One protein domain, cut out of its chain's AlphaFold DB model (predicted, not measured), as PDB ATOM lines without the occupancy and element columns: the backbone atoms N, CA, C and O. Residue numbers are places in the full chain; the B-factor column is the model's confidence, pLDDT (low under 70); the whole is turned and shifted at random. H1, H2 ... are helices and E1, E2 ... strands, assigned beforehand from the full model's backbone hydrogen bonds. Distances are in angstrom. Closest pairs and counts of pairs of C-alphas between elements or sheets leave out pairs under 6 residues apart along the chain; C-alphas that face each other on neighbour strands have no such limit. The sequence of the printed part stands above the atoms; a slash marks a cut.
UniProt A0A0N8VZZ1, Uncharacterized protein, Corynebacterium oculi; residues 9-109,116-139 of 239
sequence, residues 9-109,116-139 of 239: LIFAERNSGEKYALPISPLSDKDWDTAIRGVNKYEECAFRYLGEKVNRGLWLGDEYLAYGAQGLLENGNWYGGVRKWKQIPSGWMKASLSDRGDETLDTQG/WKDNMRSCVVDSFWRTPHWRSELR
ATOM      1  N   LEU A   9      12.780 -28.495  15.055       55.72
ATOM      2  CA  LEU A   9      11.476 -27.872  15.257       55.72
ATOM      3  C   LEU A   9      10.918 -27.220  14.005       55.72
ATOM      4  O   LEU A   9       9.736 -27.335  13.734       55.72
ATOM      5  N   ILE A  10      11.783 -26.610  13.203       57.53
ATOM      6  CA  ILE A  10      11.392 -25.784  12.060       57.53
ATOM      7  C   ILE A  10      10.517 -26.550  11.050       57.53
ATOM      8  O   ILE A  10       9.596 -25.968  10.481       57.53
ATOM      9  N   PHE A  11      10.774 -27.844  10.820       56.28
ATOM     10  CA  PHE A  11       9.995 -28.631   9.856       56.28
ATOM     11  C   PHE A  11       8.668 -29.134  10.421       56.28
ATOM     12  O   PHE A  11       7.671 -29.126   9.707       56.28
ATOM     13  N   ALA A  12       8.627 -29.534  11.689       56.59
ATOM     14  CA  ALA A  12       7.381 -29.966  12.311       56.59
ATOM     15  C   ALA A  12       6.478 -28.791  12.718       56.59
ATOM     16  O   ALA A  12       5.266 -28.897  12.557       56.59
ATOM     17  N   GLU A  13       7.058 -27.651  13.109       60.53
ATOM     18  CA  GLU A  13       6.365 -26.371  13.339       60.53
ATOM     19  C   GLU A  13       5.751 -25.804  12.063       60.53
ATOM     20  O   GLU A  13       4.727 -25.129  12.104       60.53
ATOM     21  N   ARG A  14       6.343 -26.088  10.896       67.50
ATOM     22  CA  ARG A  14       5.713 -25.735   9.617       67.50
ATOM     23  C   ARG A  14       4.352 -26.418   9.451       67.50
ATOM     24  O   ARG A  14       3.484 -25.856   8.793       67.50
ATOM     25  N   ASN A  15       4.194 -27.598  10.047       63.09
ATOM     26  CA  ASN A  15       2.948 -28.357  10.105       63.09
ATOM     27  C   ASN A  15       2.232 -28.175  11.463       63.09
ATOM     28  O   ASN A  15       1.348 -28.957  11.805       63.09
ATOM     29  N   SER A  16       2.630 -27.184  12.272       64.44
ATOM     30  CA  SER A  16       1.953 -26.845  13.526       64.44
ATOM     31  C   SER A  16       0.823 -25.848  13.309       64.44
ATOM     32  O   SER A  16       0.828 -25.060  12.362       64.44
ATOM     33  N   GLY A  17      -0.177 -25.886  14.192       62.34
ATOM     34  CA  GLY A  17      -1.396 -25.088  14.036       62.34
ATOM     35  C   GLY A  17      -2.360 -25.642  12.983       62.34
ATOM     36  O   GLY A  17      -3.313 -24.960  12.593       62.34
ATOM     37  N   GLU A  18      -2.143 -26.884  12.542       68.94
ATOM     38  CA  GLU A  18      -3.137 -27.653  11.802       68.94
ATOM     39  C   GLU A  18      -4.438 -27.720  12.609       68.94
ATOM     40  O   GLU A  18      -4.437 -27.935  13.821       68.94
ATOM     41  N   LYS A  19      -5.583 -27.551  11.937       72.06
ATOM     42  CA  LYS A  19      -6.904 -27.336  12.574       72.06
ATOM     43  C   LYS A  19      -7.274 -28.396  13.629       72.06
ATOM     44  O   LYS A  19      -8.114 -28.157  14.508       72.06
ATOM     45  N   TYR A  20      -6.688 -29.577  13.502       80.12
ATOM     46  CA  TYR A  20      -7.027 -30.762  14.267       80.12
ATOM     47  C   TYR A  20      -5.873 -31.303  15.115       80.12
ATOM     48  O   TYR A  20      -6.118 -32.227  15.889       80.12
ATOM     49  N   ALA A  21      -4.667 -30.739  15.017       85.00
ATOM     50  CA  ALA A  21      -3.581 -31.075  15.927       85.00
ATOM     51  C   ALA A  21      -3.912 -30.583  17.346       85.00
ATOM     52  O   ALA A  21      -4.670 -29.628  17.551       85.00
ATOM     53  N   LEU A  22      -3.394 -31.295  18.341       87.25
ATOM     54  CA  LEU A  22      -3.555 -30.980  19.750       87.25
ATOM     55  C   LEU A  22      -2.181 -30.820  20.396       87.25
ATOM     56  O   LEU A  22      -1.262 -31.571  20.058       87.25
ATOM     57  N   PRO A  23      -2.049 -29.905  21.369       86.88
ATOM     58  CA  PRO A  23      -0.809 -29.765  22.106       86.88
ATOM     59  C   PRO A  23      -0.518 -31.044  22.899       86.88
ATOM     60  O   PRO A  23      -1.409 -31.619  23.535       86.88
ATOM     61  N   ILE A  24       0.740 -31.470  22.862       84.94
ATOM     62  CA  ILE A  24       1.281 -32.571  23.663       84.94
ATOM     63  C   ILE A  24       2.340 -32.091  24.657       84.94
ATOM     64  O   ILE A  24       2.702 -32.851  25.549       84.94
ATOM     65  N   SER A  25       2.841 -30.862  24.499       80.44
ATOM     66  CA  SER A  25       3.774 -30.243  25.434       80.44
ATOM     67  C   SER A  25       3.032 -29.515  26.569       80.44
ATOM     68  O   SER A  25       2.062 -28.798  26.304       80.44
ATOM     69  N   PRO A  26       3.488 -29.649  27.829       81.75
ATOM     70  CA  PRO A  26       4.523 -30.587  28.260       81.75
ATOM     71  C   PRO A  26       4.006 -32.034  28.226       81.75
ATOM     72  O   PRO A  26       2.860 -32.297  28.595       81.75
ATOM     73  N   LEU A  27       4.871 -32.974  27.830       84.44
ATOM     74  CA  LEU A  27       4.583 -34.400  27.996       84.44
ATOM     75  C   LEU A  27       4.557 -34.759  29.483       84.44
ATOM     76  O   LEU A  27       5.218 -34.116  30.302       84.44
ATOM     77  N   SER A  28       3.810 -35.807  29.834       90.50
ATOM     78  CA  SER A  28       3.884 -36.356  31.187       90.50
ATOM     79  C   SER A  28       5.272 -36.956  31.442       90.50
ATOM     80  O   SER A  28       5.904 -37.462  30.514       90.50
ATOM     81  N   ASP A  29       5.727 -36.964  32.700       91.19
ATOM     82  CA  ASP A  29       7.014 -37.575  33.074       91.19
ATOM     83  C   ASP A  29       7.111 -39.032  32.598       91.19
ATOM     84  O   ASP A  29       8.165 -39.478  32.155       91.19
ATOM     85  N   LYS A  30       5.985 -39.756  32.638       94.12
ATOM     86  CA  LYS A  30       5.887 -41.137  32.162       94.12
ATOM     87  C   LYS A  30       6.103 -41.237  30.651       94.12
ATOM     88  O   LYS A  30       6.884 -42.071  30.212       94.12
ATOM     89  N   ASP A  31       5.420 -40.410  29.861       93.88
ATOM     90  CA  ASP A  31       5.538 -40.454  28.395       93.88
ATOM     91  C   ASP A  31       6.938 -40.024  27.944       93.88
ATOM     92  O   ASP A  31       7.522 -40.617  27.036       93.88
ATOM     93  N   TRP A  32       7.513 -39.029  28.623       92.31
ATOM     94  CA  TRP A  32       8.884 -38.595  28.384       92.31
ATOM     95  C   TRP A  32       9.905 -39.692  28.715       92.31
ATOM     96  O   TRP A  32      10.804 -39.957  27.916       92.31
ATOM     97  N   ASP A  33       9.744 -40.377  29.849       93.94
ATOM     98  CA  ASP A  33      10.593 -41.507  30.237       93.94
ATOM     99  C   ASP A  33      10.498 -42.670  29.232       93.94
ATOM    100  O   ASP A  33      11.527 -43.159  28.752       93.94
ATOM    101  N   THR A  34       9.281 -43.044  28.817       96.19
ATOM    102  CA  THR A  34       9.050 -44.036  27.753       96.19
ATOM    103  C   THR A  34       9.759 -43.646  26.457       96.19
ATOM    104  O   THR A  34      10.409 -44.489  25.831       96.19
ATOM    105  N   ALA A  35       9.680 -42.372  26.057       94.06
ATOM    106  CA  ALA A  35      10.321 -41.889  24.840       94.06
ATOM    107  C   ALA A  35      11.841 -42.078  24.872       94.06
ATOM    108  O   ALA A  35      12.433 -42.637  23.944       94.06
ATOM    109  N   ILE A  36      12.458 -41.635  25.969       93.94
ATOM    110  CA  ILE A  36      13.903 -41.699  26.190       93.94
ATOM    111  C   ILE A  36      14.387 -43.144  26.214       93.94
ATOM    112  O   ILE A  36      15.368 -43.474  25.544       93.94
ATOM    113  N   ARG A  37      13.712 -44.008  26.975       96.38
ATOM    114  CA  ARG A  37      14.073 -45.425  27.096       96.38
ATOM    115  C   ARG A  37      13.955 -46.150  25.761       96.38
ATOM    116  O   ARG A  37      14.896 -46.834  25.369       96.38
ATOM    117  N   GLY A  38      12.884 -45.906  25.004       95.88
ATOM    118  CA  GLY A  38      12.733 -46.464  23.658       95.88
ATOM    119  C   GLY A  38      13.866 -46.064  22.710       95.88
ATOM    120  O   GLY A  38      14.455 -46.928  22.063       95.88
ATOM    121  N   VAL A  39      14.229 -44.776  22.678       93.88
ATOM    122  CA  VAL A  39      15.337 -44.281  21.841       93.88
ATOM    123  C   VAL A  39      16.671 -44.879  22.265       93.88
ATOM    124  O   VAL A  39      17.391 -45.413  21.423       93.88
ATOM    125  N   ASN A  40      16.994 -44.822  23.560       94.62
ATOM    126  CA  ASN A  40      18.253 -45.358  24.074       94.62
ATOM    127  C   ASN A  40      18.381 -46.847  23.756       94.62
ATOM    128  O   ASN A  40      19.439 -47.290  23.306       94.62
ATOM    129  N   LYS A  41      17.298 -47.610  23.940       97.00
ATOM    130  CA  LYS A  41      17.298 -49.036  23.646       97.00
ATOM    131  C   LYS A  41      17.457 -49.311  22.157       97.00
ATOM    132  O   LYS A  41      18.234 -50.185  21.784       97.00
ATOM    133  N   TYR A  42      16.785 -48.545  21.299       95.00
ATOM    134  CA  TYR A  42      16.962 -48.649  19.851       95.00
ATOM    135  C   TYR A  42      18.415 -48.376  19.437       95.00
ATOM    136  O   TYR A  42      18.991 -49.170  18.693       95.00
ATOM    137  N   GLU A  43      19.026 -47.293  19.927       93.25
ATOM    138  CA  GLU A  43      20.419 -46.940  19.619       93.25
ATOM    139  C   GLU A  43      21.403 -48.011  20.125       93.25
ATOM    140  O   GLU A  43      22.334 -48.393  19.409       93.25
ATOM    141  N   GLU A  44      21.172 -48.553  21.325       95.50
ATOM    142  CA  GLU A  44      21.933 -49.674  21.888       95.50
ATOM    143  C   GLU A  44      21.821 -50.932  21.014       95.50
ATOM    144  O   GLU A  44      22.837 -51.548  20.678       95.50
ATOM    145  N   CYS A  45      20.601 -51.325  20.639       95.25
ATOM    146  CA  CYS A  45      20.354 -52.486  19.792       95.25
ATOM    147  C   CYS A  45      20.968 -52.309  18.401       95.25
ATOM    148  O   CYS A  45      21.654 -53.214  17.931       95.25
ATOM    149  N   ALA A  46      20.807 -51.145  17.765       92.00
ATOM    150  CA  ALA A  46      21.410 -50.854  16.464       92.00
ATOM    151  C   ALA A  46      22.937 -51.017  16.503       92.00
ATOM    152  O   ALA A  46      23.524 -51.658  15.628       92.00
ATOM    153  N   PHE A  47      23.585 -50.530  17.563       93.31
ATOM    154  CA  PHE A  47      25.019 -50.725  17.737       93.31
ATOM    155  C   PHE A  47      25.384 -52.193  17.978       93.31
ATOM    156  O   PHE A  47      26.294 -52.718  17.337       93.31
ATOM    157  N   ARG A  48      24.679 -52.875  18.883       94.75
ATOM    158  CA  ARG A  48      24.979 -54.262  19.263       94.75
ATOM    159  C   ARG A  48      24.766 -55.259  18.125       94.75
ATOM    160  O   ARG A  48      25.579 -56.162  17.960       94.75
ATOM    161  N   TYR A  49      23.682 -55.106  17.375       90.94
ATOM    162  CA  TYR A  49      23.254 -56.068  16.367       90.94
ATOM    163  C   TYR A  49      23.750 -55.733  14.957       90.94
ATOM    164  O   TYR A  49      24.017 -56.647  14.180       90.94
ATOM    165  N   LEU A  50      23.899 -54.446  14.627       89.06
ATOM    166  CA  LEU A  50      24.279 -53.995  13.281       89.06
ATOM    167  C   LEU A  50      25.644 -53.290  13.240       89.06
ATOM    168  O   LEU A  50      26.160 -53.016  12.158       89.06
ATOM    169  N   GLY A  51      26.251 -52.984  14.392       89.50
ATOM    170  CA  GLY A  51      27.481 -52.189  14.464       89.50
ATOM    171  C   GLY A  51      27.278 -50.710  14.117       89.50
ATOM    172  O   GLY A  51      28.257 -49.976  13.951       89.50
ATOM    173  N   GLU A  52      26.030 -50.252  13.997       86.38
ATOM    174  CA  GLU A  52      25.698 -48.892  13.585       86.38
ATOM    175  C   GLU A  52      25.684 -47.942  14.784       86.38
ATOM    176  O   GLU A  52      24.973 -48.148  15.765       86.38
ATOM    177  N   LYS A  53      26.456 -46.854  14.706       85.31
ATOM    178  CA  LYS A  53      26.373 -45.766  15.687       85.31
ATOM    179  C   LYS A  53      25.273 -44.801  15.270       85.31
ATOM    180  O   LYS A  53      25.496 -43.941  14.418       85.31
ATOM    181  N   VAL A  54      24.105 -44.949  15.881       82.38
ATOM    182  CA  VAL A  54      22.960 -44.063  15.670       82.38
ATOM    183  C   VAL A  54      22.896 -43.032  16.796       82.38
ATOM    184  O   VAL A  54      23.122 -43.364  17.952       82.38
ATOM    185  N   ASN A  55      22.654 -41.771  16.441       80.19
ATOM    186  CA  ASN A  55      22.399 -40.681  17.383       80.19
ATOM    187  C   ASN A  55      21.614 -39.591  16.648       80.19
ATOM    188  O   ASN A  55      22.203 -38.651  16.106       80.19
ATOM    189  N   ARG A  56      20.298 -39.784  16.514       76.56
ATOM    190  CA  ARG A  56      19.456 -38.890  15.694       76.56
ATOM    191  C   ARG A  56      18.918 -37.697  16.487       76.56
ATOM    192  O   ARG A  56      18.658 -36.657  15.895       76.56
ATOM    193  N   GLY A  57      18.832 -37.821  17.810       77.62
ATOM    194  CA  GLY A  57      18.274 -36.802  18.698       77.62
ATOM    195  C   GLY A  57      16.753 -36.906  18.839       77.62
ATOM    196  O   GLY A  57      16.046 -37.241  17.887       77.62
ATOM    197  N   LEU A  58      16.273 -36.627  20.054       82.50
ATOM    198  CA  LEU A  58      14.860 -36.582  20.432       82.50
ATOM    199  C   LEU A  58      14.446 -35.121  20.649       82.50
ATOM    200  O   LEU A  58      15.162 -34.367  21.314       82.50
ATOM    201  N   TRP A  59      13.300 -34.733  20.093       80.00
ATOM    202  CA  TRP A  59      12.843 -33.347  20.011       80.00
ATOM    203  C   TRP A  59      11.383 -33.244  20.423       80.00
ATOM    204  O   TRP A  59      10.544 -33.951  19.866       80.00
ATOM    205  N   LEU A  60      11.081 -32.341  21.353       81.19
ATOM    206  CA  LEU A  60       9.721 -32.033  21.785       81.19
ATOM    207  C   LEU A  60       9.333 -30.639  21.287       81.19
ATOM    208  O   LEU A  60       9.964 -29.654  21.667       81.19
ATOM    209  N   GLY A  61       8.306 -30.571  20.445       76.75
ATOM    210  CA  GLY A  61       7.592 -29.337  20.131       76.75
ATOM    211  C   GLY A  61       6.225 -29.299  20.800       76.75
ATOM    212  O   GLY A  61       5.859 -30.207  21.548       76.75
ATOM    213  N   ASP A  62       5.453 -28.252  20.520       79.88
ATOM    214  CA  ASP A  62       4.179 -28.031  21.208       79.88
ATOM    215  C   ASP A  62       3.146 -29.124  20.902       79.88
ATOM    216  O   ASP A  62       2.403 -29.536  21.790       79.88
ATOM    217  N   GLU A  63       3.134 -29.642  19.672       83.81
ATOM    218  CA  GLU A  63       2.122 -30.584  19.161       83.81
ATOM    219  C   GLU A  63       2.699 -31.941  18.731       83.81
ATOM    220  O   GLU A  63       1.958 -32.817  18.277       83.81
ATOM    221  N   TYR A  64       4.015 -32.129  18.842       81.75
ATOM    222  CA  TYR A  64       4.679 -33.331  18.350       81.75
ATOM    223  C   TYR A  64       5.945 -33.666  19.151       81.75
ATOM    224  O   TYR A  64       6.631 -32.795  19.688       81.75
ATOM    225  N   LEU A  65       6.268 -34.957  19.191       85.94
ATOM    226  CA  LEU A  65       7.540 -35.478  19.683       85.94
ATOM    227  C   LEU A  65       8.166 -36.286  18.554       85.94
ATOM    228  O   LEU A  65       7.523 -37.193  18.034       85.94
ATOM    229  N   ALA A  66       9.407 -35.988  18.188       83.75
ATOM    230  CA  ALA A  66      10.084 -36.625  17.065       83.75
ATOM    231  C   ALA A  66      11.455 -37.173  17.453       83.75
ATOM    232  O   ALA A  66      12.196 -36.551  18.213       83.75
ATOM    233  N   TYR A  67      11.817 -38.308  16.864       84.06
ATOM    234  CA  TYR A  67      13.160 -38.869  16.885       84.06
ATOM    235  C   TYR A  67      13.719 -38.874  15.456       84.06
ATOM    236  O   TYR A  67      13.174 -39.520  14.562       84.06
ATOM    237  N   GLY A  68      14.789 -38.115  15.211       76.88
ATOM    238  CA  GLY A  68      15.281 -37.903  13.847       76.88
ATOM    239  C   GLY A  68      16.344 -36.817  13.730       76.88
ATOM    240  O   GLY A  68      16.337 -35.853  14.490       76.88
ATOM    241  N   ALA A  69      17.262 -36.958  12.772       65.25
ATOM    242  CA  ALA A  69      18.324 -35.977  12.537       65.25
ATOM    243  C   ALA A  69      17.817 -34.820  11.653       65.25
ATOM    244  O   ALA A  69      16.914 -35.007  10.842       65.25
ATOM    245  N   GLN A  70      18.410 -33.624  11.774       52.78
ATOM    246  CA  GLN A  70      18.123 -32.509  10.861       52.78
ATOM    247  C   GLN A  70      18.470 -32.897   9.413       52.78
ATOM    248  O   GLN A  70      19.642 -33.076   9.083       52.78
ATOM    249  N   GLY A  71      17.463 -32.977   8.541       49.41
ATOM    250  CA  GLY A  71      17.653 -33.111   7.098       49.41
ATOM    251  C   GLY A  71      16.416 -33.643   6.375       49.41
ATOM    252  O   GLY A  71      15.769 -34.572   6.847       49.41
ATOM    253  N   LEU A  72      16.110 -33.069   5.210       42.72
ATOM    254  CA  LEU A  72      15.251 -33.706   4.209       42.72
ATOM    255  C   LEU A  72      16.088 -34.813   3.568       42.72
ATOM    256  O   LEU A  72      17.093 -34.492   2.932       42.72
ATOM    257  N   LEU A  73      15.738 -36.087   3.745       49.50
ATOM    258  CA  LEU A  73      16.414 -37.152   3.008       49.50
ATOM    259  C   LEU A  73      15.449 -38.125   2.338       49.50
ATOM    260  O   LEU A  73      14.559 -38.718   2.940       49.50
ATOM    261  N   GLU A  74      15.736 -38.256   1.049       42.22
ATOM    262  CA  GLU A  74      15.203 -39.129   0.022       42.22
ATOM    263  C   GLU A  74      15.278 -40.601   0.481       42.22
ATOM    264  O   GLU A  74      16.353 -41.196   0.530       42.22
ATOM    265  N   ASN A  75      14.124 -41.196   0.800       40.97
ATOM    266  CA  ASN A  75      13.900 -42.583   1.247       40.97
ATOM    267  C   ASN A  75      14.218 -42.929   2.723       40.97
ATOM    268  O   ASN A  75      15.334 -43.301   3.105       40.97
ATOM    269  N   GLY A  76      13.143 -42.973   3.517       51.00
ATOM    270  CA  GLY A  76      13.034 -43.630   4.827       51.00
ATOM    271  C   GLY A  76      12.395 -42.729   5.888       51.00
ATOM    272  O   GLY A  76      12.394 -41.509   5.736       51.00
ATOM    273  N   ASN A  77      11.894 -43.312   6.978       53.53
ATOM    274  CA  ASN A  77      11.269 -42.602   8.101       53.53
ATOM    275  C   ASN A  77      12.332 -41.953   9.013       53.53
ATOM    276  O   ASN A  77      12.355 -42.150  10.226       53.53
ATOM    277  N   TRP A  78      13.267 -41.188   8.440       58.44
ATOM    278  CA  TRP A  78      14.389 -40.581   9.179       58.44
ATOM    279  C   TRP A  78      13.956 -39.451  10.116       58.44
ATOM    280  O   TRP A  78      14.730 -39.061  10.993       58.44
ATOM    281  N   TYR A  79      12.713 -38.996   9.959       68.88
ATOM    282  CA  TYR A  79      12.000 -38.134  10.884       68.88
ATOM    283  C   TYR A  79      10.640 -38.768  11.210       68.88
ATOM    284  O   TYR A  79       9.683 -38.627  10.448       68.88
ATOM    285  N   GLY A  80      10.591 -39.510  12.318       81.25
ATOM    286  CA  GLY A  80       9.403 -40.210  12.809       81.25
ATOM    287  C   GLY A  80       9.098 -39.829  14.253       81.25
ATOM    288  O   GLY A  80      10.000 -39.600  15.066       81.25
ATOM    289  N   GLY A  81       7.821 -39.726  14.580       87.19
ATOM    290  CA  GLY A  81       7.371 -39.217  15.856       87.19
ATOM    291  C   GLY A  81       5.921 -39.539  16.155       87.19
ATOM    292  O   GLY A  81       5.297 -40.395  15.530       87.19
ATOM    293  N   VAL A  82       5.386 -38.826  17.134       90.50
ATOM    294  CA  VAL A  82       3.999 -38.946  17.566       90.50
ATOM    295  C   VAL A  82       3.329 -37.592  17.600       90.50
ATOM    296  O   VAL A  82       3.939 -36.577  17.944       90.50
ATOM    297  N   ARG A  83       2.041 -37.613  17.275       89.19
ATOM    298  CA  ARG A  83       1.126 -36.488  17.381       89.19
ATOM    299  C   ARG A  83      -0.144 -36.903  18.086       89.19
ATOM    300  O   ARG A  83      -0.501 -38.082  18.150       89.19
ATOM    301  N   LYS A  84      -0.848 -35.891  18.580       89.81
ATOM    302  CA  LYS A  84      -2.210 -36.040  19.060       89.81
ATOM    303  C   LYS A  84      -3.145 -35.230  18.179       89.81
ATOM    304  O   LYS A  84      -2.927 -34.045  17.955       89.81
ATOM    305  N   TRP A  85      -4.183 -35.881  17.685       87.12
ATOM    306  CA  TRP A  85      -5.147 -35.329  16.747       87.12
ATOM    307  C   TRP A  85      -6.547 -35.345  17.361       87.12
ATOM    308  O   TRP A  85      -6.852 -36.169  18.224       87.12
ATOM    309  N   LYS A  86      -7.440 -34.465  16.904       85.19
ATOM    310  CA  LYS A  86      -8.875 -34.470  17.251       85.19
ATOM    311  C   LYS A  86      -9.616 -35.616  16.550       85.19
ATOM    312  O   LYS A  86     -10.571 -35.400  15.807       85.19
ATOM    313  N   GLN A  87      -9.153 -36.842  16.757       86.00
ATOM    314  CA  GLN A  87      -9.709 -38.057  16.175       86.00
ATOM    315  C   GLN A  87     -10.100 -39.033  17.280       86.00
ATOM    316  O   GLN A  87      -9.444 -39.118  18.316       86.00
ATOM    317  N   ILE A  88     -11.208 -39.743  17.070       85.38
ATOM    318  CA  ILE A  88     -11.683 -40.738  18.028       85.38
ATOM    319  C   ILE A  88     -11.152 -42.131  17.688       85.38
ATOM    320  O   ILE A  88     -11.056 -42.465  16.507       85.38
ATOM    321  N   PRO A  89     -10.957 -42.986  18.699       85.81
ATOM    322  CA  PRO A  89     -11.209 -42.687  20.115       85.81
ATOM    323  C   PRO A  89     -10.082 -41.963  20.864       85.81
ATOM    324  O   PRO A  89     -10.370 -41.164  21.751       85.81
ATOM    325  N   SER A  90      -8.819 -42.183  20.522       87.75
ATOM    326  CA  SER A  90      -7.686 -41.665  21.306       87.75
ATOM    327  C   SER A  90      -6.987 -40.478  20.648       87.75
ATOM    328  O   SER A  90      -6.495 -39.591  21.352       87.75
ATOM    329  N   GLY A  91      -6.914 -40.485  19.314       89.12
ATOM    330  CA  GLY A  91      -6.245 -39.462  18.519       89.12
ATOM    331  C   GLY A  91      -4.719 -39.489  18.601       89.12
ATOM    332  O   GLY A  91      -4.079 -38.652  17.975       89.12
ATOM    333  N   TRP A  92      -4.116 -40.415  19.352       93.25
ATOM    334  CA  TRP A  92      -2.670 -40.623  19.304       93.25
ATOM    335  C   TRP A  92      -2.318 -41.313  17.995       93.25
ATOM    336  O   TRP A  92      -2.842 -42.387  17.705       93.25
ATOM    337  N   MET A  93      -1.445 -40.690  17.210       91.12
ATOM    338  CA  MET A  93      -1.089 -41.138  15.867       91.12
ATOM    339  C   MET A  93       0.409 -41.003  15.672       91.12
ATOM    340  O   MET A  93       1.043 -40.070  16.178       91.12
ATOM    341  N   LYS A  94       0.981 -41.948  14.938       89.75
ATOM    342  CA  LYS A  94       2.362 -41.839  14.498       89.75
ATOM    343  C   LYS A  94       2.399 -40.838  13.358       89.75
ATOM    344  O   LYS A  94       1.533 -40.841  12.487       89.75
ATOM    345  N   ALA A  95       3.395 -39.970  13.397       85.38
ATOM    346  CA  ALA A  95       3.616 -38.954  12.388       85.38
ATOM    347  C   ALA A  95       5.013 -39.133  11.804       85.38
ATOM    348  O   ALA A  95       5.978 -39.346  12.539       85.38
ATOM    349  N   SER A  96       5.137 -39.024  10.490       80.38
ATOM    350  CA  SER A  96       6.428 -38.986   9.811       80.38
ATOM    351  C   SER A  96       6.467 -37.839   8.813       80.38
ATOM    352  O   SER A  96       5.440 -37.433   8.268       80.38
ATOM    353  N   LEU A  97       7.657 -37.291   8.575       72.38
ATOM    354  CA  LEU A  97       7.857 -36.322   7.499       72.38
ATOM    355  C   LEU A  97       8.399 -37.035   6.264       72.38
ATOM    356  O   LEU A  97       9.390 -37.763   6.328       72.38
ATOM    357  N   SER A  98       7.742 -36.795   5.134       63.94
ATOM    358  CA  SER A  98       8.185 -37.258   3.820       63.94
ATOM    359  C   SER A  98       9.318 -36.387   3.257       63.94
ATOM    360  O   SER A  98       9.669 -35.336   3.802       63.94
ATOM    361  N   ASP A  99       9.869 -36.804   2.116       57.19
ATOM    362  CA  ASP A  99      10.961 -36.157   1.373       57.19
ATOM    363  C   ASP A  99      10.690 -34.692   0.974       57.19
ATOM    364  O   ASP A  99      11.619 -33.965   0.620       57.19
ATOM    365  N   ARG A 100       9.440 -34.222   1.073       59.69
ATOM    366  CA  ARG A 100       9.027 -32.837   0.772       59.69
ATOM    367  C   ARG A 100       8.709 -31.992   2.005       59.69
ATOM    368  O   ARG A 100       8.356 -30.820   1.872       59.69
ATOM    369  N   GLY A 101       8.868 -32.565   3.196       63.34
ATOM    370  CA  GLY A 101       8.446 -31.952   4.453       63.34
ATOM    371  C   GLY A 101       6.933 -32.007   4.680       63.34
ATOM    372  O   GLY A 101       6.453 -31.381   5.624       63.34
ATOM    373  N   ASP A 102       6.205 -32.749   3.837       71.88
ATOM    374  CA  ASP A 102       4.789 -33.039   4.048       71.88
ATOM    375  C   ASP A 102       4.664 -34.124   5.113       71.88
ATOM    376  O   ASP A 102       5.377 -35.137   5.087       71.88
ATOM    377  N   GLU A 103       3.747 -33.902   6.041       77.69
ATOM    378  CA  GLU A 103       3.451 -34.836   7.110       77.69
ATOM    379  C   GLU A 103       2.541 -35.966   6.632       77.69
ATOM    380  O   GLU A 103       1.508 -35.739   6.004       77.69
ATOM    381  N   THR A 104       2.926 -37.193   6.970       80.44
ATOM    382  CA  THR A 104       2.065 -38.368   6.873       80.44
ATOM    383  C   THR A 104       1.663 -38.795   8.273       80.44
ATOM    384  O   THR A 104       2.508 -38.891   9.164       80.44
ATOM    385  N   LEU A 105       0.376 -39.074   8.449       83.12
ATOM    386  CA  LEU A 105      -0.151 -39.672   9.667       83.12
ATOM    387  C   LEU A 105      -0.482 -41.131   9.407       83.12
ATOM    388  O   LEU A 105      -1.117 -41.458   8.402       83.12
ATOM    389  N   ASP A 106      -0.058 -41.977  10.331       84.25
ATOM    390  CA  ASP A 106      -0.413 -43.385  10.360       84.25
ATOM    391  C   ASP A 106      -1.714 -43.599  11.151       84.25
ATOM    392  O   ASP A 106      -2.368 -42.669  11.632       84.25
ATOM    393  N   THR A 107      -2.091 -44.856  11.295       82.31
ATOM    394  CA  THR A 107      -3.212 -45.308  12.105       82.31
ATOM    395  C   THR A 107      -3.027 -45.007  13.602       82.31
ATOM    396  O   THR A 107      -1.939 -44.697  14.096       82.31
ATOM    397  N   GLN A 108      -4.142 -44.983  14.337       90.88
ATOM    398  CA  GLN A 108      -4.173 -44.503  15.721       90.88
ATOM    399  C   GLN A 108      -3.928 -45.615  16.749       90.88
ATOM    400  O   GLN A 108      -4.407 -46.739  16.596       90.88
ATOM    401  N   GLY A 109      -3.274 -45.265  17.853       93.81
ATOM    402  CA  GLY A 109      -3.108 -46.118  19.033       93.81
ATOM    403  C   GLY A 109      -3.812 -45.541  20.252       93.81
ATOM    404  O   GLY A 109      -4.074 -44.345  20.328       93.81
ATOM    405  N   TRP A 116       4.292 -44.721  20.277       95.50
ATOM    406  CA  TRP A 116       5.746 -44.631  20.360       95.50
ATOM    407  C   TRP A 116       6.411 -45.972  20.035       95.50
ATOM    408  O   TRP A 116       7.436 -45.991  19.353       95.50
ATOM    409  N   LYS A 117       5.804 -47.097  20.435       95.69
ATOM    410  CA  LYS A 117       6.220 -48.438  20.002       95.69
ATOM    411  C   LYS A 117       6.179 -48.571  18.482       95.69
ATOM    412  O   LYS A 117       7.176 -48.990  17.908       95.69
ATOM    413  N   ASP A 118       5.116 -48.134  17.811       93.06
ATOM    414  CA  ASP A 118       5.066 -48.124  16.337       93.06
ATOM    415  C   ASP A 118       6.179 -47.253  15.713       93.06
ATOM    416  O   ASP A 118       6.856 -47.634  14.748       93.06
ATOM    417  N   ASN A 119       6.456 -46.091  16.308       91.38
ATOM    418  CA  ASN A 119       7.567 -45.254  15.860       91.38
ATOM    419  C   ASN A 119       8.921 -45.980  15.999       91.38
ATOM    420  O   ASN A 119       9.737 -45.979  15.070       91.38
ATOM    421  N   MET A 120       9.158 -46.656  17.127       92.75
ATOM    422  CA  MET A 120      10.373 -47.449  17.335       92.75
ATOM    423  C   MET A 120      10.442 -48.648  16.393       92.75
ATOM    424  O   MET A 120      11.487 -48.882  15.789       92.75
ATOM    425  N   ARG A 121       9.328 -49.349  16.180       91.00
ATOM    426  CA  ARG A 121       9.196 -50.426  15.194       91.00
ATOM    427  C   ARG A 121       9.655 -49.975  13.815       91.00
ATOM    428  O   ARG A 121      10.488 -50.632  13.195       91.00
ATOM    429  N   SER A 122       9.194 -48.810  13.372       87.44
ATOM    430  CA  SER A 122       9.601 -48.229  12.091       87.44
ATOM    431  C   SER A 122      11.103 -47.938  12.037       87.44
ATOM    432  O   SER A 122      11.747 -48.218  11.027       87.44
ATOM    433  N   CYS A 123      11.691 -47.452  13.137       87.56
ATOM    434  CA  CYS A 123      13.139 -47.249  13.239       87.56
ATOM    435  C   CYS A 123      13.918 -48.567  13.109       87.56
ATOM    436  O   CYS A 123      14.949 -48.610  12.425       87.56
ATOM    437  N   VAL A 124      13.436 -49.645  13.738       88.75
ATOM    438  CA  VAL A 124      14.037 -50.981  13.619       88.75
ATOM    439  C   VAL A 124      13.956 -51.464  12.173       88.75
ATOM    440  O   VAL A 124      14.993 -51.733  11.563       88.75
ATOM    441  N   VAL A 125      12.755 -51.482  11.588       84.56
ATOM    442  CA  VAL A 125      12.512 -51.914  10.201       84.56
ATOM    443  C   VAL A 125      13.406 -51.159   9.210       84.56
ATOM    444  O   VAL A 125      14.025 -51.779   8.343       84.56
ATOM    445  N   ASP A 126      13.539 -49.841   9.361       81.44
ATOM    446  CA  ASP A 126      14.380 -49.011   8.490       81.44
ATOM    447  C   ASP A 126      15.878 -49.309   8.628       81.44
ATOM    448  O   ASP A 126      16.626 -49.211   7.647       81.44
ATOM    449  N   SER A 127      16.332 -49.681   9.826       83.12
ATOM    450  CA  SER A 127      17.731 -50.068  10.061       83.12
ATOM    451  C   SER A 127      18.043 -51.367   9.317       83.12
ATOM    452  O   SER A 127      19.034 -51.465   8.592       83.12
ATOM    453  N   PHE A 128      17.127 -52.333   9.385       81.50
ATOM    454  CA  PHE A 128      17.276 -53.598   8.678       81.50
ATOM    455  C   PHE A 128      17.120 -53.472   7.165       81.50
ATOM    456  O   PHE A 128      17.877 -54.110   6.433       81.50
ATOM    457  N   TRP A 129      16.249 -52.586   6.670       73.94
ATOM    458  CA  TRP A 129      16.068 -52.304   5.237       73.94
ATOM    459  C   TRP A 129      17.378 -51.987   4.491       73.94
ATOM    460  O   TRP A 129      17.532 -52.241   3.287       73.94
ATOM    461  N   ARG A 130      18.353 -51.412   5.198       68.44
ATOM    462  CA  ARG A 130      19.661 -51.051   4.640       68.44
ATOM    463  C   ARG A 130      20.644 -52.216   4.581       68.44
ATOM    464  O   ARG A 130      21.619 -52.130   3.836       68.44
ATOM    465  N   THR A 131      20.369 -53.309   5.284       71.56
ATOM    466  CA  THR A 131      21.241 -54.482   5.314       71.56
ATOM    467  C   THR A 131      21.048 -55.350   4.056       71.56
ATOM    468  O   THR A 131      19.917 -55.557   3.607       71.56
ATOM    469  N   PRO A 132      22.129 -55.885   3.452       67.38
ATOM    470  CA  PRO A 132      22.026 -56.729   2.258       67.38
ATOM    471  C   PRO A 132      21.157 -57.979   2.446       67.38
ATOM    472  O   PRO A 132      20.451 -58.362   1.519       67.38
ATOM    473  N   HIS A 133      21.180 -58.576   3.645       63.41
ATOM    474  CA  HIS A 133      20.398 -59.769   3.989       63.41
ATOM    475  C   HIS A 133      18.883 -59.518   3.928       63.41
ATOM    476  O   HIS A 133      18.119 -60.375   3.496       63.41
ATOM    477  N   TRP A 134      18.445 -58.306   4.277       67.94
ATOM    478  CA  TRP A 134      17.033 -57.928   4.284       67.94
ATOM    479  C   TRP A 134      16.461 -57.636   2.892       67.94
ATOM    480  O   TRP A 134      15.266 -57.804   2.645       67.94
ATOM    481  N   ARG A 135      17.310 -57.189   1.957       62.84
ATOM    482  CA  ARG A 135      16.891 -56.777   0.605       62.84
ATOM    483  C   ARG A 135      16.528 -57.951  -0.310       62.84
ATOM    484  O   ARG A 135      15.887 -57.723  -1.332       62.84
ATOM    485  N   SER A 136      16.896 -59.186   0.037       57.00
ATOM    486  CA  SER A 136      16.706 -60.378  -0.801       57.00
ATOM    487  C   SER A 136      15.464 -61.210  -0.437       57.00
ATOM    488  O   SER A 136      15.587 -62.410  -0.258       57.00
ATOM    489  N   GLU A 137      14.273 -60.596  -0.378       55.22
ATOM    490  CA  GLU A 137      12.937 -61.255  -0.277       55.22
ATOM    491  C   GLU A 137      12.313 -61.461   1.127       55.22
ATOM    492  O   GLU A 137      11.150 -61.855   1.214       55.22
ATOM    493  N   LEU A 138      12.980 -61.100   2.231       59.72
ATOM    494  CA  LEU A 138      12.511 -61.428   3.597       59.72
ATOM    495  C   LEU A 138      11.662 -60.351   4.313       59.72
ATOM    496  O   LEU A 138      11.070 -60.644   5.351       59.72
ATOM    497  N   ARG A 139      11.530 -59.128   3.767       59.66
ATOM    498  CA  ARG A 139      10.903 -57.966   4.456       59.66
ATOM    499  C   ARG A 139       9.545 -58.266   5.106       59.66
ATOM    500  O   ARG A 139       9.258 -57.780   6.189       59.66
TER     501      ARG A 139
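AT A GLANCE: This is residues 9 to 109 and 116 to 139 of the 239 residues of an uncharacterized protein of Corynebacterium oculi (UniProt A0A0N8VZZ1). A strongly twisted sheet of five strands has two helices, H2 and H3, side by side over one face, with residues 32 to 39 of H2 and 116 to 123 of H3 nearest to it, while the short H1 sits over the other face. The printed part has 125 residues with three named helices and five named strands, in the order H1 H2 E1 E2 E3 E4 E5 H3, and its class is mixed, helices and strands. The sheet's order is E1 E2 E3 E4 E5, antiparallel throughout. The whole is compact, with a radius of gyration of the C-alphas of 14.8 A and spans of 43 by 31 by 28 A.

IN THESE COORDINATES: Find C-alpha 9 at (11.476, -27.872, 15.257); H1 runs from there to residue 13. H2, residues 29 to 50, begins at C-alpha 29 at (7.014, -37.575, 33.074) and is 31.0 A long. Then come the strands E1, residues 58 to 60, E2, residues 64 to 68, E3, residues 79 to 85, 18.3 A long, E4, residues 92 to 97, 16.4 A, and E5, residues 103 to 109, 17.7 A. H3, residues 116 to 129, is 19.9 A long and ends at C-alpha 129 at (16.068, -52.304, 5.237).

HOW THE PARTS SIT: Start at the sheet, where E1 to E5 form a meander, each strand the antiparallel neighbour of the one before. Look for N 59 and O 66, 2.8 A apart, between E1 and E2; N 82 and O 65, 2.8 A, between E2 and E3; N 81 and O 95, 2.8 A, between E3 and E4; and N 104 and O 96, 2.8 A, between E4 and E5. Residues 21 to 22 pair antiparallel with residues 84 to 85 of E3. H3 is on the sheet at a height of 9.6 A, over E3 and E4; its closest C-alphas to E3 are those of Asn 119 and Gly 81, 6.0 A apart. H2, on the same face, lies over E1 and E2. H2 and H3 touch, their closest C-alphas being those of Gly 38 and Met 120, 6.8 A apart, at a shallow tilt of 14 degrees, the same way. H1 is on the opposite face, only just over E2, on which 3 of its 5 C-alphas fall. In H1, H2 and H3 every O i to N i+4 pair is within hydrogen-bond range.

THE WHOLE: The C-alphas of Pro 26 and Ser 136, 43.4 A apart, are the two farthest apart. Residues 110 to 115 are not printed; C-alphas 109 and 116 are 9.1 A apart across the cut. The link from H1 to H2, 15 residues, is long. The mean pLDDT of the printed part is 79.1; look for values under 70 at residues 9 to 18, 69 to 79, 98 to 101, 130 and 132 to 139.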